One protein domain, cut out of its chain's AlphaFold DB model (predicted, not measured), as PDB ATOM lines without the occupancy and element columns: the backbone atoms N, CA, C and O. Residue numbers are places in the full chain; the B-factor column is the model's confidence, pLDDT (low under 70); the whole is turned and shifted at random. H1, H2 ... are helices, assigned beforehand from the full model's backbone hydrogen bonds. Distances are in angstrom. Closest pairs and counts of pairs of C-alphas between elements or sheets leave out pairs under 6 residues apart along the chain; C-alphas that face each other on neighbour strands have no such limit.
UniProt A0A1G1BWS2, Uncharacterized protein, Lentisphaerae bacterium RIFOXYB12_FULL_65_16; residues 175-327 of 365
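What this domain is: This is residues 175 to 327 of the 365 residues of an uncharacterized protein of Lentisphaerae bacterium RIFOXYB12_FULL_65_16 (UniProt A0A1G1BWS2). What shape do the helices make? An elongated array of helix pairs ends in a small bundle: H1, in a hairpin with H2, packs on H5 of the side-by-side pair H3 and H5, H4 and H6 form a further layer beyond that pair, and H7, H8 and H9 make an up-and-down bundle at one end, each running against the one before it. How much is printed, and how compact is it? The printed part has 153 residues with nine named helices, H1 to H9 in chain order, and no named strand: all helix. It is compact, with a radius of gyration of the C-alphas of 14.9 A, and spans 49 by 29 by 24 A.

How they stand to each other: What touches the longest helix? H1, residues 175 to 195, forms a hairpin with H2, residues 200 to 210, at a shallow tilt of 6 degrees, opposite ways; the closest C-alphas, of Val 189 and Ile 200, are 5.4 A apart. H1 also touches H5, residues 242 to 254, with the C-alphas of Asp 190 and Val 250 closest at 5.9 A. What stands farther out? H5 touches H3, residues 215 to 224, at a shallow tilt of 19 degrees, the same way, closest at C-alphas 216 and 247, 4.0 A. H4, residues 228 to 236, touches H6, residues 261 to 274, at a shallow tilt of 16 degrees, the same way, closest at C-alphas 232 and 263, 5.2 A. Which helix is the hub? H7, residues 279 to 291, touches H1, H5, H6, H8, residues 295 to 308, and H9, residues 313 to 324. H7 and H8 are a hairpin, closest at C-alphas 286 and 298, 4.1 A; H7 touches H9 with residues 287 to 291 alone, closest at C-alphas 290 and 323, 6.1 A. Are the helix backbones complete? Every O i to N i+4 pair is within hydrogen-bond range in H1, H2, H3, H5, H6, H7 and H9, against 9 of 10 in H8 and 1 of 5 in H4, where 4 of 6 O i to N i+3 pairs are.

Where its parts are: Where do the first and last helices lie? H1 begins at C-alpha 175 (-27.085, -9.898, -9.457), and H9 ends at C-alpha 324 (-62.915, -41.369, -10.966). How long are the longer helices? H1 measures 30.2 A, H8 20.2 A and H6 19.9 A from first to last C-alpha.

The domain as a whole: How large is it? The two C-alphas farthest apart, of Val 175 and Ala 327, are 51.6 A apart. Is it continuous and confident? The printed part has no cut and no long link. Residues 236 to 243 and 323 to 327 have pLDDT under 70.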
ATOM      1  N   VAL A 175     -26.719  -8.725  -8.641       91.12
ATOM      2  CA  VAL A 175     -27.085  -9.898  -9.457       91.12
ATOM      3  C   VAL A 175     -27.649 -11.021  -8.582       91.12
ATOM      4  O   VAL A 175     -28.657 -11.628  -8.944       91.12
ATOM      5  N   ARG A 176     -27.040 -11.278  -7.418       90.88
ATOM      6  CA  ARG A 176     -27.526 -12.288  -6.463       90.88
ATOM      7  C   ARG A 176     -28.900 -11.924  -5.908       90.88
ATOM      8  O   ARG A 176     -29.781 -12.775  -5.909       90.88
ATOM      9  N   GLU A 177     -29.105 -10.675  -5.503       93.38
ATOM     10  CA  GLU A 177     -30.394 -10.183  -4.994       93.38
ATOM     11  C   GLU A 177     -31.513 -10.352  -6.020       93.38
ATOM     12  O   GLU A 177     -32.560 -10.921  -5.714       93.38
ATOM     13  N   ARG A 178     -31.268  -9.943  -7.272       92.88
ATOM     14  CA  ARG A 178     -32.227 -10.129  -8.370       92.88
ATOM     15  C   ARG A 178     -32.532 -11.600  -8.633       92.88
ATOM     16  O   ARG A 178     -33.673 -11.931  -8.930       92.88
ATOM     17  N   ALA A 179     -31.538 -12.484  -8.540       90.88
ATOM     18  CA  ALA A 179     -31.744 -13.922  -8.705       90.88
ATOM     19  C   ALA A 179     -32.575 -14.530  -7.562       90.88
ATOM     20  O   ALA A 179     -33.457 -15.345  -7.827       90.88
ATOM     21  N   VAL A 180     -32.338 -14.111  -6.315       91.94
ATOM     22  CA  VAL A 180     -33.118 -14.548  -5.143       91.94
ATOM     23  C   VAL A 180     -34.565 -14.072  -5.249       91.94
ATOM     24  O   VAL A 180     -35.483 -14.880  -5.128       91.94
ATOM     25  N   ALA A 181     -34.779 -12.790  -5.544       93.62
ATOM     26  CA  ALA A 181     -36.115 -12.224  -5.705       93.62
ATOM     27  C   ALA A 181     -36.871 -12.848  -6.896       93.62
ATOM     28  O   ALA A 181     -38.054 -13.164  -6.776       93.62
ATOM     29  N   ALA A 182     -36.191 -13.117  -8.017       93.75
ATOM     30  CA  ALA A 182     -36.779 -13.856  -9.136       93.75
ATOM     31  C   ALA A 182     -37.172 -15.295  -8.751       93.75
ATOM     32  O   ALA A 182     -38.223 -15.765  -9.175       93.75
ATOM     33  N   GLY A 183     -36.378 -15.974  -7.916       92.00
ATOM     34  CA  GLY A 183     -36.714 -17.303  -7.397       92.00
ATOM     35  C   GLY A 183     -37.947 -17.306  -6.491       92.00
ATOM     36  O   GLY A 183     -38.798 -18.180  -6.624       92.00
ATOM     37  N   GLN A 184     -38.096 -16.301  -5.625       93.88
ATOM     38  CA  GLN A 184     -39.302 -16.132  -4.802       93.88
ATOM     39  C   GLN A 184     -40.543 -15.862  -5.662       93.88
ATOM     40  O   GLN A 184     -41.601 -16.445  -5.437       93.88
ATOM     41  N   LEU A 185     -40.410 -15.021  -6.692       95.44
ATOM     42  CA  LEU A 185     -41.489 -14.793  -7.652       95.44
ATOM     43  C   LEU A 185     -41.827 -16.061  -8.447       95.44
ATOM     44  O   LEU A 185     -43.001 -16.299  -8.710       95.44
ATOM     45  N   LEU A 186     -40.839 -16.892  -8.798       95.12
ATOM     46  CA  LEU A 186     -41.083 -18.171  -9.468       95.12
ATOM     47  C   LEU A 186     -41.901 -19.126  -8.587       95.12
ATOM     48  O   LEU A 186     -42.792 -19.791  -9.100       95.12
ATOM     49  N   GLN A 187     -41.670 -19.155  -7.271       94.19
ATOM     50  CA  GLN A 187     -42.506 -19.933  -6.342       94.19
ATOM     51  C   GLN A 187     -43.957 -19.428  -6.314       94.19
ATOM     52  O   GLN A 187     -44.894 -20.221  -6.273       94.19
ATOM     53  N   ALA A 188     -44.164 -18.109  -6.385       95.06
ATOM     54  CA  ALA A 188     -45.507 -17.539  -6.490       95.06
ATOM     55  C   ALA A 188     -46.174 -17.865  -7.840       95.06
ATOM     56  O   ALA A 188     -47.371 -18.138  -7.883       95.06
ATOM     57  N   VAL A 189     -45.403 -17.869  -8.933       96.19
ATOM     58  CA  VAL A 189     -45.857 -18.313 -10.263       96.19
ATOM     59  C   VAL A 189     -46.271 -19.783 -10.234       96.19
ATOM     60  O   VAL A 189     -47.319 -20.119 -10.775       96.19
ATOM     61  N   ASP A 190     -45.473 -20.639  -9.602       95.19
ATOM     62  CA  ASP A 190     -45.740 -22.070  -9.456       95.19
ATOM     63  C   ASP A 190     -47.062 -22.327  -8.720       95.19
ATOM     64  O   ASP A 190     -47.938 -23.043  -9.209       95.19
ATOM     65  N   LEU A 191     -47.271 -21.637  -7.599       94.19
ATOM     66  CA  LEU A 191     -48.534 -21.684  -6.867       94.19
ATOM     67  C   LEU A 191     -49.718 -21.197  -7.721       94.19
ATOM     68  O   LEU A 191     -50.756 -21.859  -7.774       94.19
ATOM     69  N   ALA A 192     -49.561 -20.060  -8.405       94.00
ATOM     70  CA  ALA A 192     -50.597 -19.493  -9.266       94.00
ATOM     71  C   ALA A 192     -50.951 -20.425 -10.437       94.00
ATOM     72  O   ALA A 192     -52.122 -20.524 -10.802       94.00
ATOM     73  N   ALA A 193     -49.972 -21.147 -10.994       93.31
ATOM     74  CA  ALA A 193     -50.189 -22.121 -12.060       93.31
ATOM     75  C   ALA A 193     -51.082 -23.280 -11.596       93.31
ATOM     76  O   ALA A 193     -52.060 -23.607 -12.265       93.31
ATOM     77  N   VAL A 194     -50.800 -23.851 -10.421       92.12
ATOM     78  CA  VAL A 194     -51.589 -24.947  -9.829       92.12
ATOM     79  C   VAL A 194     -53.002 -24.503  -9.433       92.12
ATOM     80  O   VAL A 194     -53.960 -25.278  -9.522       92.12
ATOM     81  N   GLN A 195     -53.148 -23.253  -8.998       90.75
ATOM     82  CA  GLN A 195     -54.436 -22.666  -8.623       90.75
ATOM     83  C   GLN A 195     -55.242 -22.137  -9.819       90.75
ATOM     84  O   GLN A 195     -56.403 -21.769  -9.640       90.75
ATOM     85  N   GLU A 196     -54.660 -22.132 -11.023       89.00
ATOM     86  CA  GLU A 196     -55.237 -21.534 -12.236       89.00
ATOM     87  C   GLU A 196     -55.537 -20.029 -12.071       89.00
ATOM     88  O   GLU A 196     -56.497 -19.502 -12.638       89.00
ATOM     89  N   ASP A 197     -54.722 -19.325 -11.281       91.56
ATOM     90  CA  ASP A 197     -54.883 -17.895 -11.025       91.56
ATOM     91  C   ASP A 197     -54.381 -17.068 -12.231       91.56
ATOM     92  O   ASP A 197     -53.214 -17.192 -12.632       91.56
ATOM     93  N   PRO A 198     -55.208 -16.175 -12.818       90.56
ATOM     94  CA  PRO A 198     -54.780 -15.288 -13.901       90.56
ATOM     95  C   PRO A 198     -53.608 -14.361 -13.531       90.56
ATOM     96  O   PRO A 198     -52.937 -13.855 -14.436       90.56
ATOM     97  N   ALA A 199     -53.322 -14.155 -12.239       92.81
ATOM     98  CA  ALA A 199     -52.180 -13.383 -11.753       92.81
ATOM     99  C   ALA A 199     -50.822 -13.922 -12.236       92.81
ATOM    100  O   ALA A 199     -49.837 -13.176 -12.241       92.81
ATOM    101  N   ILE A 200     -50.760 -15.175 -12.703       94.50
ATOM    102  CA  ILE A 200     -49.540 -15.790 -13.231       94.50
ATOM    103  C   ILE A 200     -48.849 -14.930 -14.296       94.50
ATOM    104  O   ILE A 200     -47.630 -14.765 -14.274       94.50
ATOM    105  N   TRP A 201     -49.612 -14.301 -15.195       94.50
ATOM    106  CA  TRP A 201     -49.053 -13.488 -16.278       94.50
ATOM    107  C   TRP A 201     -48.433 -12.190 -15.764       94.50
ATOM    108  O   TRP A 201     -47.396 -11.754 -16.269       94.50
ATOM    109  N   THR A 202     -49.028 -11.594 -14.730       96.50
ATOM    110  CA  THR A 202     -48.482 -10.415 -14.050       96.50
ATOM    111  C   THR A 202     -47.192 -10.765 -13.311       96.50
ATOM    112  O   THR A 202     -46.217 -10.019 -13.398       96.50
ATOM    113  N   LEU A 203     -47.150 -11.918 -12.640       95.62
ATOM    114  CA  LEU A 203     -45.951 -12.398 -11.951       95.62
ATOM    115  C   LEU A 203     -44.815 -12.712 -12.938       95.62
ATOM    116  O   LEU A 203     -43.683 -12.285 -12.719       95.62
ATOM    117  N   LEU A 204     -45.109 -13.361 -14.067       95.25
ATOM    118  CA  LEU A 204     -44.126 -13.610 -15.129       95.25
ATOM    119  C   LEU A 204     -43.591 -12.310 -15.741       95.25
ATOM    120  O   LEU A 204     -42.385 -12.179 -15.960       95.25
ATOM    121  N   ALA A 205     -44.461 -11.324 -15.977       95.00
ATOM    122  CA  ALA A 205     -44.038 -10.002 -16.433       95.00
ATOM    123  C   ALA A 205     -43.109  -9.324 -15.411       95.00
ATOM    124  O   ALA A 205     -42.101  -8.732 -15.798       95.00
ATOM    125  N   HIS A 206     -43.392  -9.471 -14.113       95.81
ATOM    126  CA  HIS A 206     -42.538  -8.944 -13.051       95.81
ATOM    127  C   HIS A 206     -41.152  -9.609 -13.048       95.81
ATOM    128  O   HIS A 206     -40.144  -8.902 -13.022       95.81
ATOM    129  N   ILE A 207     -41.072 -10.940 -13.170       94.69
ATOM    130  CA  ILE A 207     -39.782 -11.647 -13.283       94.69
ATOM    131  C   ILE A 207     -39.002 -11.146 -14.505       94.69
ATOM    132  O   ILE A 207     -37.811 -10.861 -14.389       94.69
ATOM    133  N   ARG A 208     -39.669 -10.962 -15.653       94.81
ATOM    134  CA  ARG A 208     -39.042 -10.456 -16.885       94.81
ATOM    135  C   ARG A 208     -38.453  -9.056 -16.713       94.81
ATOM    136  O   ARG A 208     -37.357  -8.796 -17.203       94.81
ATOM    137  N   CYS A 209     -39.148  -8.166 -16.007       94.62
ATOM    138  CA  CYS A 209     -38.644  -6.826 -15.702       94.62
ATOM    139  C   CYS A 209     -37.481  -6.846 -14.699       94.62
ATOM    140  O   CYS A 209     -36.542  -6.063 -14.834       94.62
ATOM    141  N   LEU A 210     -37.533  -7.728 -13.697       93.50
ATOM    142  CA  LEU A 210     -36.540  -7.800 -12.625       93.50
ATOM    143  C   LEU A 210     -35.234  -8.476 -13.067       93.50
ATOM    144  O   LEU A 210     -34.141  -7.997 -12.749       93.50
ATOM    145  N   ASN A 211     -35.339  -9.610 -13.763       91.88
ATOM    146  CA  ASN A 211     -34.211 -10.430 -14.188       91.88
ATOM    147  C   ASN A 211     -34.535 -11.195 -15.492       91.88
ATOM    148  O   ASN A 211     -34.891 -12.375 -15.443       91.88
ATOM    149  N   PRO A 212     -34.382 -10.560 -16.670       89.94
ATOM    150  CA  PRO A 212     -34.729 -11.176 -17.953       89.94
ATOM    151  C   PRO A 212     -33.869 -12.403 -18.292       89.94
ATOM    152  O   PRO A 212     -34.291 -13.255 -19.063       89.94
ATOM    153  N   GLY A 213     -32.669 -12.514 -17.710       88.94
ATOM    154  CA  GLY A 213     -31.774 -13.661 -17.888       88.94
ATOM    155  C   GLY A 213     -31.996 -14.793 -16.882       88.94
ATOM    156  O   GLY A 213     -31.148 -15.679 -16.782       88.94
ATOM    157  N   TYR A 214     -33.072 -14.758 -16.087       90.38
ATOM    158  CA  TYR A 214     -33.315 -15.770 -15.064       90.38
ATOM    159  C   TYR A 214     -33.616 -17.147 -15.698       90.38
ATOM    160  O   TYR A 214     -34.556 -17.248 -16.489       90.38
ATOM    161  N   PRO A 215     -32.885 -18.226 -15.341       89.56
ATOM    162  CA  PRO A 215     -33.036 -19.537 -15.987       89.56
ATOM    163  C   PRO A 215     -34.447 -20.134 -15.912       89.56
ATOM    164  O   PRO A 215     -34.898 -20.771 -16.857       89.56
ATOM    165  N   GLY A 216     -35.167 -19.913 -14.808       89.81
ATOM    166  CA  GLY A 216     -36.543 -20.398 -14.682       89.81
ATOM    167  C   GLY A 216     -37.501 -19.717 -15.660       89.81
ATOM    168  O   GLY A 216     -38.357 -20.375 -16.242       89.81
ATOM    169  N   LEU A 217     -37.313 -18.415 -15.908       93.12
ATOM    170  CA  LEU A 217     -38.132 -17.663 -16.860       93.12
ATOM    171  C   LEU A 217     -37.888 -18.140 -18.293       93.12
ATOM    172  O   LEU A 217     -38.847 -18.391 -19.018       93.12
ATOM    173  N   SER A 218     -36.624 -18.307 -18.690       91.50
ATOM    174  CA  SER A 218     -36.292 -18.756 -20.047       91.50
ATOM    175  C   SER A 218     -36.840 -20.154 -20.336       91.50
ATOM    176  O   SER A 218     -37.297 -20.421 -21.448       91.50
ATOM    177  N   SER A 219     -36.872 -21.036 -19.337       91.94
ATOM    178  CA  SER A 219     -37.494 -22.356 -19.449       91.94
ATOM    179  C   SER A 219     -39.013 -22.298 -19.612       91.94
ATOM    180  O   SER A 219     -39.542 -22.976 -20.495       91.94
ATOM    181  N   ILE A 220     -39.708 -21.433 -18.864       93.69
ATOM    182  CA  ILE A 220     -41.150 -21.199 -19.053       93.69
ATOM    183  C   ILE A 220     -41.424 -20.665 -20.463       93.69
ATOM    184  O   ILE A 220     -42.280 -21.191 -21.170       93.69
ATOM    185  N   GLU A 221     -40.674 -19.655 -20.906       93.69
ATOM    186  CA  GLU A 221     -40.844 -19.045 -22.229       93.69
ATOM    187  C   GLU A 221     -40.570 -20.036 -23.369       93.69
ATOM    188  O   GLU A 221     -41.305 -20.047 -24.355       93.69
ATOM    189  N   THR A 222     -39.577 -20.919 -23.214       92.19
ATOM    190  CA  THR A 222     -39.280 -21.984 -24.190       92.19
ATOM    191  C   THR A 222     -40.460 -22.955 -24.331       92.19
ATOM    192  O   THR A 222     -40.815 -23.334 -25.449       92.19
ATOM    193  N   CYS A 223     -41.103 -23.321 -23.214       91.94
ATOM    194  CA  CYS A 223     -42.296 -24.172 -23.222       91.94
ATOM    195  C   CYS A 223     -43.482 -23.466 -23.891       91.94
ATOM    196  O   CYS A 223     -44.106 -24.028 -24.789       91.94
ATOM    197  N   LEU A 224     -43.755 -22.213 -23.509       92.94
ATOM    198  CA  LEU A 224     -44.857 -21.419 -24.064       92.94
ATOM    199  C   LEU A 224     -44.700 -21.152 -25.569       92.94
ATOM    200  O   LEU A 224     -45.700 -21.065 -26.280       92.94
ATOM    201  N   ALA A 225     -43.463 -21.059 -26.063       92.69
ATOM    202  CA  ALA A 225     -43.163 -20.954 -27.490       92.69
ATOM    203  C   ALA A 225     -43.385 -22.269 -28.264       92.69
ATOM    204  O   ALA A 225     -43.421 -22.254 -29.491       92.69
ATOM    205  N   GLY A 226     -43.542 -23.404 -27.572       90.38
ATOM    206  CA  GLY A 226     -43.718 -24.719 -28.191       90.38
ATOM    207  C   GLY A 226     -42.428 -25.333 -28.741       90.38
ATOM    208  O   GLY A 226     -42.491 -26.230 -29.583       90.38
ATOM    209  N   ASN A 227     -41.256 -24.889 -28.275       90.88
ATOM    210  CA  ASN A 227     -39.950 -25.394 -28.717       90.88
ATOM    211  C   ASN A 227     -39.592 -26.719 -28.014       90.88
ATOM    212  O   ASN A 227     -38.609 -26.825 -27.282       90.88
ATOM    213  N   TRP A 228     -40.404 -27.756 -28.222       89.75
ATOM    214  CA  TRP A 228     -40.316 -29.029 -27.492       89.75
ATOM    215  C   TRP A 228     -39.019 -29.815 -27.722       89.75
ATOM    216  O   TRP A 228     -38.603 -30.569 -26.839       89.75
ATOM    217  N   ALA A 229     -38.359 -29.600 -28.864       87.44
ATOM    218  CA  ALA A 229     -37.040 -30.164 -29.157       87.44
ATOM    219  C   ALA A 229     -35.970 -29.691 -28.154       87.44
ATOM    220  O   ALA A 229     -35.081 -30.463 -27.804       87.44
ATOM    221  N   ASP A 230     -36.107 -28.468 -27.632       86.31
ATOM    222  CA  ASP A 230     -35.188 -27.895 -26.646       86.31
ATOM    223  C   ASP A 230     -35.594 -28.222 -25.203       86.31
ATOM    224  O   ASP A 230     -34.744 -28.254 -24.316       86.31
ATOM    225  N   VAL A 231     -36.887 -28.453 -24.949       86.25
ATOM    226  CA  VAL A 231     -37.438 -28.743 -23.611       86.25
ATOM    227  C   VAL A 231     -37.156 -30.186 -23.193       86.25
ATOM    228  O   VAL A 231     -36.677 -30.430 -22.089       86.25
ATOM    229  N   THR A 232     -37.415 -31.142 -24.087       85.00
ATOM    230  CA  THR A 232     -37.278 -32.587 -23.837       85.00
ATOM    231  C   THR A 232     -35.904 -32.989 -23.267       85.00
ATOM    232  O   THR A 232     -35.878 -33.643 -22.223       85.00
ATOM    233  N   PRO A 233     -34.755 -32.580 -23.847       85.69
ATOM    234  CA  PRO A 233     -33.445 -32.956 -23.309       85.69
ATOM    235  C   PRO A 233     -33.116 -32.285 -21.968       85.69
ATOM    236  O   PRO A 233     -32.285 -32.800 -21.225       85.69
ATOM    237  N   ARG A 234     -33.756 -31.160 -21.618       85.94
ATOM    238  CA  ARG A 234     -33.473 -30.439 -20.363       85.94
ATOM    239  C   ARG A 234     -34.001 -31.158 -19.123       85.94
ATOM    240  O   ARG A 234     -33.427 -30.971 -18.058       85.94
ATOM    241  N   PHE A 235     -35.026 -32.000 -19.262       79.56
ATOM    242  CA  PHE A 235     -35.463 -32.901 -18.188       79.56
ATOM    243  C   PHE A 235     -34.483 -34.068 -17.961       79.56
ATOM    244  O   PHE A 235     -34.473 -34.651 -16.887       79.56
ATOM    245  N   GLY A 236     -33.632 -34.406 -18.936       68.00
ATOM    246  CA  GLY A 236     -32.636 -35.482 -18.814       68.00
ATOM    247  C   GLY A 236     -31.217 -35.013 -18.475       68.00
ATOM    248  O   GLY A 236     -30.307 -35.835 -18.422       68.00
ATOM    249  N   ALA A 237     -30.993 -33.707 -18.311       69.38
ATOM    250  CA  ALA A 237     -29.665 -33.158 -18.063       69.38
ATOM    251  C   ALA A 237     -29.386 -33.030 -16.556       69.38
ATOM    252  O   ALA A 237     -30.041 -32.245 -15.871       69.38
ATOM    253  N   ASP A 238     -28.330 -33.695 -16.071       55.78
ATOM    254  CA  ASP A 238     -27.830 -33.638 -14.679       55.78
ATOM    255  C   ASP A 238     -27.452 -32.217 -14.189       55.78
ATOM    256  O   ASP A 238     -27.129 -32.006 -13.022       55.78
ATOM    257  N   SER A 239     -27.463 -31.213 -15.073       50.00
ATOM    258  CA  SER A 239     -27.041 -29.831 -14.809       50.00
ATOM    259  C   SER A 239     -28.185 -28.853 -14.512       50.00
ATOM    260  O   SER A 239     -27.955 -27.640 -14.421       50.00
ATOM    261  N   ALA A 240     -29.423 -29.330 -14.352       54.84
ATOM    262  CA  ALA A 240     -30.548 -28.469 -14.011       54.84
ATOM    263  C   ALA A 240     -30.393 -27.893 -12.589       54.84
ATOM    264  O   ALA A 240     -30.652 -28.542 -11.582       54.84
ATOM    265  N   THR A 241     -29.976 -26.628 -12.496       61.38
ATOM    266  CA  THR A 241     -30.097 -25.852 -11.250       61.38
ATOM    267  C   THR A 241     -31.570 -25.769 -10.829       61.38
ATOM    268  O   THR A 241     -32.443 -25.677 -11.690       61.38
ATOM    269  N   GLY A 242     -31.873 -25.771  -9.525       61.25
ATOM    270  CA  GLY A 242     -33.258 -25.896  -9.028       61.25
ATOM    271  C   GLY A 242     -34.263 -24.886  -9.611       61.25
ATOM    272  O   GLY A 242     -35.401 -25.242  -9.888       61.25
ATOM    273  N   GLY A 243     -33.833 -23.650  -9.901       63.00
ATOM    274  CA  GLY A 243     -34.688 -22.649 -10.557       63.00
ATOM    275  C   GLY A 243     -34.989 -22.937 -12.036       63.00
ATOM    276  O   GLY A 243     -36.013 -22.497 -12.546       63.00
ATOM    277  N   ASN A 244     -34.124 -23.682 -12.728       83.69
ATOM    278  CA  ASN A 244     -34.333 -24.104 -14.112       83.69
ATOM    279  C   ASN A 244     -35.390 -25.218 -14.199       83.69
ATOM    280  O   ASN A 244     -36.304 -25.126 -15.015       83.69
ATOM    281  N   LEU A 245     -35.297 -26.227 -13.322       88.44
ATOM    282  CA  LEU A 245     -36.234 -27.355 -13.303       88.44
ATOM    283  C   LEU A 245     -37.655 -26.909 -12.935       88.44
ATOM    284  O   LEU A 245     -38.592 -27.200 -13.673       88.44
ATOM    285  N   ALA A 246     -37.798 -26.113 -11.871       89.94
ATOM    286  CA  ALA A 246     -39.090 -25.558 -11.473       89.94
ATOM    287  C   ALA A 246     -39.724 -24.721 -12.602       89.94
ATOM    288  O   ALA A 246     -40.921 -24.811 -12.853       89.94
ATOM    289  N   GLY A 247     -38.920 -23.956 -13.353       92.06
ATOM    290  CA  GLY A 247     -39.401 -23.240 -14.537       92.06
ATOM    291  C   GLY A 247     -39.895 -24.165 -15.658       92.06
ATOM    292  O   GLY A 247     -40.907 -23.876 -16.293       92.06
ATOM    293  N   LEU A 248     -39.220 -25.292 -15.901       92.44
ATOM    294  CA  LEU A 248     -39.667 -26.289 -16.883       92.44
ATOM    295  C   LEU A 248     -40.979 -26.955 -16.456       92.44
ATOM    296  O   LEU A 248     -41.882 -27.102 -17.278       92.44
ATOM    297  N   GLU A 249     -41.110 -27.326 -15.183       93.88
ATOM    298  CA  GLU A 249     -42.329 -27.919 -14.620       93.88
ATOM    299  C   GLU A 249     -43.520 -26.951 -14.711       93.88
ATOM    300  O   GLU A 249     -44.578 -27.318 -15.217       93.88
ATOM    301  N   VAL A 250     -43.345 -25.678 -14.345       95.06
ATOM    302  CA  VAL A 250     -44.386 -24.652 -14.539       95.06
ATOM    303  C   VAL A 250     -44.733 -24.498 -16.023       95.06
ATOM    304  O   VAL A 250     -45.901 -24.548 -16.403       95.06
ATOM    305  N   GLY A 251     -43.732 -24.307 -16.886       93.50
ATOM    306  CA  GLY A 251     -43.951 -24.061 -18.312       93.50
ATOM    307  C   GLY A 251     -44.682 -25.209 -19.008       93.50
ATOM    308  O   GLY A 251     -45.584 -24.979 -19.813       93.50
ATOM    309  N   THR A 252     -44.332 -26.451 -18.672       93.62
ATOM    310  CA  THR A 252     -44.989 -27.649 -19.213       93.62
ATOM    311  C   THR A 252     -46.414 -27.815 -18.688       93.62
ATOM    312  O   THR A 252     -47.291 -28.183 -19.474       93.62
ATOM    313  N   LEU A 253     -46.686 -27.469 -17.424       93.44
ATOM    314  CA  LEU A 253     -48.044 -27.458 -16.874       93.44
ATOM    315  C   LEU A 253     -48.937 -26.462 -17.617       93.44
ATOM    316  O   LEU A 253     -50.044 -26.816 -18.016       93.44
ATOM    317  N   LEU A 254     -48.446 -25.250 -17.885       92.69
ATOM    318  CA  LEU A 254     -49.209 -24.225 -18.612       92.69
ATOM    319  C   LEU A 254     -49.542 -24.620 -20.054       92.69
ATOM    320  O   LEU A 254     -50.501 -24.112 -20.637       92.69
ATOM    321  N   CYS A 255     -48.765 -25.528 -20.638       91.94
ATOM    322  CA  CYS A 255     -49.020 -26.072 -21.964       91.94
ATOM    323  C   CYS A 255     -49.863 -27.357 -21.945       91.94
ATOM    324  O   CYS A 255     -50.213 -27.864 -23.015       91.94
ATOM    325  N   TRP A 256     -50.216 -27.898 -20.777       87.19
ATOM    326  CA  TRP A 256     -51.118 -29.042 -20.672       87.19
ATOM    327  C   TRP A 256     -52.523 -28.680 -21.198       87.19
ATOM    328  O   TRP A 256     -52.997 -27.570 -20.967       87.19
ATOM    329  N   PRO A 257     -53.234 -29.576 -21.919       84.31
ATOM    330  CA  PRO A 257     -52.877 -30.941 -22.326       84.31
ATOM    331  C   PRO A 257     -52.157 -31.032 -23.686       84.31
ATOM    332  O   PRO A 257     -52.062 -32.112 -24.265       84.31
ATOM    333  N   ARG A 258     -51.654 -29.930 -24.249       86.19
ATOM    334  CA  ARG A 258     -51.111 -29.862 -25.623       86.19
ATOM    335  C   ARG A 258     -49.666 -30.364 -25.768       86.19
ATOM    336  O   ARG A 258     -49.046 -30.134 -26.802       86.19
ATOM    337  N   LEU A 259     -49.129 -31.048 -24.759       88.62
ATOM    338  CA  LEU A 259     -47.761 -31.572 -24.777       88.62
ATOM    339  C   LEU A 259     -47.596 -32.719 -25.797       88.62
ATOM    340  O   LEU A 259     -48.437 -33.630 -25.783       88.62
ATOM    341  N   PRO A 260     -46.513 -32.740 -26.603       90.94
ATOM    342  CA  PRO A 260     -46.168 -33.874 -27.462       90.94
ATOM    343  C   PRO A 260     -45.906 -35.155 -26.667       90.94
ATOM    344  O   PRO A 260     -45.405 -35.110 -25.544       90.94
ATOM    345  N   THR A 261     -46.189 -36.308 -27.275       88.56
ATOM    346  CA  THR A 261     -46.025 -37.628 -26.642       88.56
ATOM    347  C   THR A 261     -44.587 -37.889 -26.188       88.56
ATOM    348  O   THR A 261     -44.376 -38.356 -25.073       88.56
ATOM    349  N   GLU A 262     -43.596 -37.531 -27.007       87.88
ATOM    350  CA  GLU A 262     -42.172 -37.689 -26.671       87.88
ATOM    351  C   GLU A 262     -41.790 -36.896 -25.415       87.88
ATOM    352  O   GLU A 262     -41.150 -37.423 -24.506       87.88
ATOM    353  N   THR A 263     -42.258 -35.649 -25.316       89.75
ATOM    354  CA  THR A 263     -42.020 -34.794 -24.151       89.75
ATOM    355  C   THR A 263     -42.709 -35.346 -22.905       89.75
ATOM    356  O   THR A 263     -42.108 -35.339 -21.835       89.75
ATOM    357  N   ARG A 264     -43.931 -35.889 -23.022       90.00
ATOM    358  CA  ARG A 264     -44.613 -36.550 -21.895       90.00
ATOM    359  C   ARG A 264     -43.815 -37.741 -21.366       90.00
ATOM    360  O   ARG A 264     -43.623 -37.831 -20.158       90.00
ATOM    361  N   HIS A 265     -43.303 -38.603 -22.248       88.62
ATOM    362  CA  HIS A 265     -42.467 -39.738 -21.845       88.62
ATOM    363  C   HIS A 265     -41.155 -39.301 -21.188       88.62
ATOM    364  O   HIS A 265     -40.729 -39.913 -20.207       88.62
ATOM    365  N   ALA A 266     -40.523 -38.236 -21.683       88.00
ATOM    366  CA  ALA A 266     -39.307 -37.698 -21.077       88.00
ATOM    367  C   ALA A 266     -39.563 -37.135 -19.670       88.00
ATOM    368  O   ALA A 266     -38.841 -37.480 -18.736       88.00
ATOM    369  N   ILE A 267     -40.621 -36.332 -19.499       90.19
ATOM    370  CA  ILE A 267     -41.031 -35.790 -18.192       90.19
ATOM    371  C   ILE A 267     -41.362 -36.927 -17.221       90.19
ATOM    372  O   ILE A 267     -40.942 -36.920 -16.067       90.19
ATOM    373  N   GLN A 268     -42.087 -37.939 -17.688       89.25
ATOM    374  CA  GLN A 268     -42.436 -39.085 -16.864       89.25
ATOM    375  C   GLN A 268     -41.199 -39.875 -16.417       89.25
ATOM    376  O   GLN A 268     -41.079 -40.212 -15.239       89.25
ATOM    377  N   SER A 269     -40.275 -40.148 -17.342       88.38
ATOM    378  CA  SER A 269     -39.014 -40.837 -17.036       88.38
ATOM    379  C   SER A 269     -38.207 -40.056 -15.999       88.38
ATOM    380  O   SER A 269     -37.670 -40.646 -15.065       88.38
ATOM    381  N   HIS A 270     -38.190 -38.726 -16.118       89.25
ATOM    382  CA  HIS A 270     -37.576 -37.839 -15.138       89.25
ATOM    383  C   HIS A 270     -38.225 -37.974 -13.752       89.25
ATOM    384  O   HIS A 270     -37.529 -38.244 -12.775       89.25
ATOM    385  N   PHE A 271     -39.555 -37.873 -13.649       89.88
ATOM    386  CA  PHE A 271     -40.246 -37.992 -12.359       89.88
ATOM    387  C   PHE A 271     -40.066 -39.362 -11.697       89.88
ATOM    388  O   PHE A 271     -40.003 -39.436 -10.473       89.88
ATOM    389  N   GLN A 272     -39.932 -40.440 -12.473       86.38
ATOM    390  CA  GLN A 272     -39.636 -41.770 -11.928       86.38
ATOM    391  C   GLN A 272     -38.228 -41.869 -11.323       86.38
ATOM    392  O   GLN A 272     -38.023 -42.635 -10.383       86.38
ATOM    393  N   GLN A 273     -37.260 -41.120 -11.855       85.88
ATOM    394  CA  GLN A 273     -35.862 -41.174 -11.420       85.88
ATOM    395  C   GLN A 273     -35.531 -40.151 -10.329       85.88
ATOM    396  O   GLN A 273     -34.703 -40.428  -9.461       85.88
ATOM    397  N   HIS A 274     -36.144 -38.969 -10.383       84.25
ATOM    398  CA  HIS A 274     -35.736 -37.811  -9.583       84.25
ATOM    399  C   HIS A 274     -36.874 -37.180  -8.769       84.25
ATOM    400  O   HIS A 274     -36.596 -36.423  -7.842       84.25
ATOM    401  N   GLY A 275     -38.132 -37.526  -9.056       85.38
ATOM    402  CA  GLY A 275     -39.301 -36.885  -8.449       85.38
ATOM    403  C   GLY A 275     -39.558 -35.471  -8.981       85.38
ATOM    404  O   GLY A 275     -38.836 -34.974  -9.843       85.38
ATOM    405  N   ALA A 276     -40.622 -34.837  -8.487       88.06
ATOM    406  CA  ALA A 276     -40.973 -33.458  -8.822       88.06
ATOM    407  C   ALA A 276     -40.257 -32.449  -7.911       88.06
ATOM    408  O   ALA A 276     -40.088 -32.697  -6.716       88.06
ATOM    409  N   SER A 277     -39.878 -31.288  -8.454       87.38
ATOM    410  CA  SER A 277     -39.212 -30.216  -7.689       87.38
ATOM    411  C   SER A 277     -40.129 -29.074  -7.246       87.38
ATOM    412  O   SER A 277     -39.755 -28.287  -6.376       87.38
ATOM    413  N   SER A 278     -41.308 -28.963  -7.855       91.75
ATOM    414  CA  SER A 278     -42.263 -27.866  -7.675       91.75
ATOM    415  C   SER A 278     -43.698 -28.378  -7.543       91.75
ATOM    416  O   SER A 278     -43.990 -29.548  -7.819       91.75
ATOM    417  N   LEU A 279     -44.623 -27.499  -7.149       92.81
ATOM    418  CA  LEU A 279     -46.047 -27.832  -7.051       92.81
ATOM    419  C   LEU A 279     -46.627 -28.162  -8.431       92.81
ATOM    420  O   LEU A 279     -47.407 -29.106  -8.569       92.81
ATOM    421  N   SER A 280     -46.210 -27.431  -9.466       93.31
ATOM    422  CA  SER A 280     -46.573 -27.714 -10.855       93.31
ATOM    423  C   SER A 280     -46.028 -29.061 -11.315       93.31
ATOM    424  O   SER A 280     -46.718 -29.784 -12.031       93.31
ATOM    425  N   GLY A 281     -44.826 -29.434 -10.863       92.81
ATOM    426  CA  GLY A 281     -44.237 -30.749 -11.104       92.81
ATOM    427  C   GLY A 281     -45.066 -31.877 -10.488       92.81
ATOM    428  O   GLY A 281     -45.402 -32.836 -11.181       92.81
ATOM    429  N   LEU A 282     -45.482 -31.732  -9.225       92.06
ATOM    430  CA  LEU A 282     -46.358 -32.701  -8.551       92.06
ATOM    431  C   LEU A 282     -47.701 -32.843  -9.272       92.06
ATOM    432  O   LEU A 282     -48.201 -33.956  -9.460       92.06
ATOM    433  N   LEU A 283     -48.274 -31.725  -9.727       92.19
ATOM    434  CA  LEU A 283     -49.515 -31.759 -10.488       92.19
ATOM    435  C   LEU A 283     -49.338 -32.456 -11.845       92.19
ATOM    436  O   LEU A 283     -50.163 -33.286 -12.232       92.19
ATOM    437  N   LEU A 284     -48.256 -32.161 -12.565       92.44
ATOM    438  CA  LEU A 284     -47.918 -32.836 -13.817       92.44
ATOM    439  C   LEU A 284     -47.701 -34.333 -13.623       92.44
ATOM    440  O   LEU A 284     -48.196 -35.122 -14.424       92.44
ATOM    441  N   GLN A 285     -47.006 -34.737 -12.560       92.38
ATOM    442  CA  GLN A 285     -46.807 -36.140 -12.215       92.38
ATOM    443  C   GLN A 285     -48.150 -36.841 -11.989       92.38
ATOM    444  O   GLN A 285     -48.374 -37.927 -12.529       92.38
ATOM    445  N   ALA A 286     -49.073 -36.204 -11.260       89.94
ATOM    446  CA  ALA A 286     -50.419 -36.727 -11.058       89.94
ATOM    447  C   ALA A 286     -51.194 -36.871 -12.378       89.94
ATOM    448  O   ALA A 286     -51.814 -37.914 -12.610       89.94
ATOM    449  N   LEU A 287     -51.146 -35.858 -13.247       89.06
ATOM    450  CA  LEU A 287     -51.822 -35.856 -14.546       89.06
ATOM    451  C   LEU A 287     -51.260 -36.928 -15.489       89.06
ATOM    452  O   LEU A 287     -52.032 -37.659 -16.107       89.06
ATOM    453  N   LEU A 288     -49.935 -37.070 -15.566       90.12
ATOM    454  CA  LEU A 288     -49.276 -38.087 -16.390       90.12
ATOM    455  C   LEU A 288     -49.612 -39.500 -15.904       90.12
ATOM    456  O   LEU A 288     -50.067 -40.329 -16.696       90.12
ATOM    457  N   ALA A 289     -49.496 -39.755 -14.598       88.25
ATOM    458  CA  ALA A 289     -49.874 -41.035 -14.002       88.25
ATOM    459  C   ALA A 289     -51.357 -41.367 -14.249       88.25
ATOM    460  O   ALA A 289     -51.691 -42.507 -14.576       88.25
ATOM    461  N   ALA A 290     -52.247 -40.369 -14.172       84.44
ATOM    462  CA  ALA A 290     -53.665 -40.543 -14.480       84.44
ATOM    463  C   ALA A 290     -53.896 -40.931 -15.947       84.44
ATOM    464  O   ALA A 290     -54.668 -41.850 -16.217       84.44
ATOM    465  N   THR A 291     -53.207 -40.285 -16.897       83.00
ATOM    466  CA  THR A 291     -53.350 -40.606 -18.329       83.00
ATOM    467  C   THR A 291     -52.887 -42.014 -18.696       83.00
ATOM    468  O   THR A 291     -53.363 -42.570 -19.682       83.00
ATOM    469  N   GLU A 292     -52.012 -42.613 -17.892       83.19
ATOM    470  CA  GLU A 292     -51.523 -43.981 -18.086       83.19
ATOM    471  C   GLU A 292     -52.280 -45.035 -17.277       83.19
ATOM    472  O   GLU A 292     -51.953 -46.221 -17.334       83.19
ATOM    473  N   GLY A 293     -53.290 -44.627 -16.505       78.50
ATOM    474  CA  GLY A 293     -54.044 -45.531 -15.639       78.50
ATOM    475  C   GLY A 293     -53.294 -45.962 -14.373       78.50
ATOM    476  O   GLY A 293     -53.724 -46.899 -13.701       78.50
ATOM    477  N   GLN A 294     -52.207 -45.280 -14.002       84.69
ATOM    478  CA  GLN A 294     -51.469 -45.509 -12.757       84.69
ATOM    479  C   GLN A 294     -52.146 -44.772 -11.590       84.69
ATOM    480  O   GLN A 294     -51.667 -43.749 -11.095       84.69
ATOM    481  N   VAL A 295     -53.300 -45.288 -11.158       80.81
ATOM    482  CA  VAL A 295     -54.180 -44.624 -10.178       80.81
ATOM    483  C   VAL A 295     -53.476 -44.364  -8.843       80.81
ATOM    484  O   VAL A 295     -53.560 -43.253  -8.323       80.81
ATOM    485  N   ASP A 296     -52.744 -45.342  -8.305       83.56
ATOM    486  CA  ASP A 296     -52.086 -45.205  -6.997       83.56
ATOM    487  C   ASP A 296     -50.992 -44.130  -7.002       83.56
ATOM    488  O   ASP A 296     -50.914 -43.320  -6.077       83.56
ATOM    489  N   ALA A 297     -50.186 -44.076  -8.067       84.19
ATOM    490  CA  ALA A 297     -49.144 -43.066  -8.236       84.19
ATOM    491  C   ALA A 297     -49.744 -41.660  -8.395       84.19
ATOM    492  O   ALA A 297     -49.261 -40.703  -7.789       84.19
ATOM    493  N   SER A 298     -50.842 -41.543  -9.150       85.94
ATOM    494  CA  SER A 298     -51.562 -40.279  -9.311       85.94
ATOM    495  C   SER A 298     -52.165 -39.790  -7.990       85.94
ATOM    496  O   SER A 298     -51.995 -38.630  -7.613       85.94
ATOM    497  N   LEU A 299     -52.804 -40.681  -7.224       83.44
ATOM    498  CA  LEU A 299     -53.369 -40.353  -5.912       83.44
ATOM    499  C   LEU A 299     -52.294 -39.991  -4.881       83.44
ATOM    500  O   LEU A 299     -52.544 -39.132  -4.037       83.44
ATOM    501  N   ALA A 300     -51.120 -40.624  -4.928       86.88
ATOM    502  CA  ALA A 300     -50.003 -40.287  -4.050       86.88
ATOM    503  C   ALA A 300     -49.531 -38.842  -4.276       86.88
ATOM    504  O   ALA A 300     -49.546 -38.053  -3.330       86.88
ATOM    505  N   ALA A 301     -49.237 -38.471  -5.528       86.12
ATOM    506  CA  ALA A 301     -48.842 -37.107  -5.891       86.12
ATOM    507  C   ALA A 301     -49.937 -36.077  -5.546       86.12
ATOM    508  O   ALA A 301     -49.659 -34.993  -5.037       86.12
ATOM    509  N   MET A 302     -51.209 -36.438  -5.732       84.25
ATOM    510  CA  MET A 302     -52.341 -35.578  -5.374       84.25
ATOM    511  C   MET A 302     -52.504 -35.357  -3.873       84.25
ATOM    512  O   MET A 302     -52.881 -34.264  -3.457       84.25
ATOM    513  N   ARG A 303     -52.246 -36.375  -3.045       85.06
ATOM    514  CA  ARG A 303     -52.286 -36.235  -1.581       85.06
ATOM    515  C   ARG A 303     -51.195 -35.293  -1.089       85.06
ATOM    516  O   ARG A 303     -51.463 -34.470  -0.219       85.06
ATOM    517  N   GLU A 304     -50.003 -35.396  -1.664       86.75
ATOM    518  CA  GLU A 304     -48.879 -34.503  -1.372       86.75
ATOM    519  C   GLU A 304     -49.189 -33.052  -1.775       86.75
ATOM    520  O   GLU A 304     -48.996 -32.118  -0.991       86.75
ATOM    521  N   LEU A 305     -49.784 -32.865  -2.953       86.69
ATOM    522  CA  LEU A 305     -50.192 -31.554  -3.445       86.69
ATOM    523  C   LEU A 305     -51.320 -30.932  -2.605       86.69
ATOM    524  O   LEU A 305     -51.237 -29.764  -2.227       86.69
ATOM    525  N   ALA A 306     -52.344 -31.715  -2.252       81.81
ATOM    526  CA  ALA A 306     -53.481 -31.264  -1.448       81.81
ATOM    527  C   ALA A 306     -53.096 -30.891  -0.008       81.81
ATOM    528  O   ALA A 306     -53.769 -30.068   0.610       81.81
ATOM    529  N   ALA A 307     -52.016 -31.471   0.527       82.94
ATOM    530  CA  ALA A 307     -51.455 -31.055   1.809       82.94
ATOM    531  C   ALA A 307     -50.813 -29.655   1.744       82.94
ATOM    532  O   ALA A 307     -50.695 -28.991   2.773       82.94
ATOM    533  N   SER A 308     -50.422 -29.210   0.547       81.12
ATOM    534  CA  SER A 308     -49.632 -27.995   0.332       81.12
ATOM    535  C   SER A 308     -50.462 -26.816  -0.188       81.12
ATOM    536  O   SER A 308     -50.236 -25.680   0.223       81.12
ATOM    537  N   THR A 309     -51.430 -27.050  -1.082       84.00
ATOM    538  CA  THR A 309     -52.243 -25.983  -1.694       84.00
ATOM    539  C   THR A 309     -53.623 -26.476  -2.145       84.00
ATOM    540  O   THR A 309     -53.758 -27.623  -2.580       84.00
ATOM    541  N   PRO A 310     -54.665 -25.618  -2.122       82.50
ATOM    542  CA  PRO A 310     -55.883 -25.881  -2.880       82.50
ATOM    543  C   PRO A 310     -55.590 -25.934  -4.386       82.50
ATOM    544  O   PRO A 310     -54.689 -25.258  -4.886       82.50
ATOM    545  N   LEU A 311     -56.380 -26.735  -5.099       81.12
ATOM    546  CA  LEU A 311     -56.245 -26.966  -6.535       81.12
ATOM    547  C   LEU A 311     -57.254 -26.156  -7.345       81.12
ATOM    548  O   LEU A 311     -58.393 -25.947  -6.913       81.12
ATOM    549  N   GLY A 312     -56.855 -25.777  -8.559       77.00
ATOM    550  CA  GLY A 312     -57.746 -25.190  -9.551       77.00
ATOM    551  C   GLY A 312     -58.939 -26.095  -9.882       77.00
ATOM    552  O   GLY A 312     -58.881 -27.331  -9.824       77.00
ATOM    553  N   ARG A 313     -60.077 -25.472 -10.214       76.62
ATOM    554  CA  ARG A 313     -61.331 -26.198 -10.473       76.62
ATOM    555  C   ARG A 313     -61.261 -27.027 -11.750       76.62
ATOM    556  O   ARG A 313     -61.870 -28.097 -11.794       76.62
ATOM    557  N   THR A 314     -60.567 -26.553 -12.786       76.75
ATOM    558  CA  THR A 314     -60.516 -27.276 -14.065       76.75
ATOM    559  C   THR A 314     -59.595 -28.488 -13.980       76.75
ATOM    560  O   THR A 314     -59.954 -29.559 -14.464       76.75
ATOM    561  N   THR A 315     -58.499 -28.373 -13.240       75.00
ATOM    562  CA  THR A 315     -57.576 -29.460 -12.909       75.00
ATOM    563  C   THR A 315     -58.248 -30.539 -12.066       75.00
ATOM    564  O   THR A 315     -58.187 -31.719 -12.413       75.00
ATOM    565  N   CYS A 316     -58.963 -30.149 -11.001       74.62
ATOM    566  CA  CYS A 316     -59.769 -31.083 -10.210       74.62
ATOM    567  C   CYS A 316     -60.748 -31.862 -11.095       74.62
ATOM    568  O   CYS A 316     -60.873 -33.079 -10.975       74.62
ATOM    569  N   ARG A 317     -61.428 -31.163 -12.010       73.19
ATOM    570  CA  ARG A 317     -62.363 -31.779 -12.950       73.19
ATOM    571  C   ARG A 317     -61.666 -32.753 -13.900       73.19
ATOM    572  O   ARG A 317     -62.148 -33.870 -14.043       73.19
ATOM    573  N   ALA A 318     -60.543 -32.363 -14.501       70.94
ATOM    574  CA  ALA A 318     -59.786 -33.222 -15.408       70.94
ATOM    575  C   ALA A 318     -59.335 -34.511 -14.708       70.94
ATOM    576  O   ALA A 318     -59.518 -35.605 -15.237       70.94
ATOM    577  N   LEU A 319     -58.825 -34.414 -13.480       73.62
ATOM    578  CA  LEU A 319     -58.417 -35.582 -12.700       73.62
ATOM    579  C   LEU A 319     -59.600 -36.472 -12.309       73.62
ATOM    580  O   LEU A 319     -59.489 -37.691 -12.401       73.62
ATOM    581  N   LEU A 320     -60.748 -35.897 -11.934       71.50
ATOM    582  CA  LEU A 320     -61.968 -36.666 -11.658       71.50
ATOM    583  C   LEU A 320     -62.485 -37.399 -12.903       71.50
ATOM    584  O   LEU A 320     -62.856 -38.568 -12.809       71.50
ATOM    585  N   GLU A 321     -62.470 -36.744 -14.065       71.44
ATOM    586  CA  GLU A 321     -62.850 -37.345 -15.349       71.44
ATOM    587  C   GLU A 321     -61.876 -38.458 -15.775       71.44
ATOM    588  O   GLU A 321     -62.291 -39.422 -16.414       71.44
ATOM    589  N   THR A 322     -60.600 -38.373 -15.387       70.50
ATOM    590  CA  THR A 322     -59.573 -39.356 -15.780       70.50
ATOM    591  C   THR A 322     -59.480 -40.540 -14.805       70.50
ATOM    592  O   THR A 322     -59.361 -41.682 -15.238       70.50
ATOM    593  N   LEU A 323     -59.562 -40.291 -13.491       69.19
ATOM    594  CA  LEU A 323     -59.363 -41.294 -12.431       69.19
ATOM    595  C   LEU A 323     -60.671 -41.864 -11.870       69.19
ATOM    596  O   LEU A 323     -60.743 -43.049 -11.555       69.19
ATOM    597  N   GLY A 324     -61.686 -41.016 -11.683       61.97
ATOM    598  CA  GLY A 324     -62.915 -41.369 -10.966       61.97
ATOM    599  C   GLY A 324     -64.054 -41.825 -11.872       61.97
ATOM    600  O   GLY A 324     -64.823 -42.702 -11.489       61.97
ATOM    601  N   LEU A 325     -64.168 -41.231 -13.064       62.78
ATOM    602  CA  LEU A 325     -65.242 -41.488 -14.030       62.78
ATOM    603  C   LEU A 325     -64.714 -41.531 -15.477       62.78
ATOM    604  O   LEU A 325     -65.202 -40.773 -16.321       62.78
ATOM    605  N   PRO A 326     -63.733 -42.394 -15.807       62.16
ATOM    606  CA  PRO A 326     -63.270 -42.508 -17.183       62.16
ATOM    607  C   PRO A 326     -64.457 -42.858 -18.088       62.16
ATOM    608  O   PRO A 326     -65.237 -43.762 -17.787       62.16
ATOM    609  N   ALA A 327     -64.608 -42.155 -19.215       58.66
ATOM    610  CA  ALA A 327     -65.741 -42.324 -20.140       58.66
ATOM    611  C   ALA A 327     -65.948 -43.788 -20.596       58.66
ATOM    612  O   ALA A 327     -67.052 -44.200 -20.957       58.66
TER     613      ALA A 327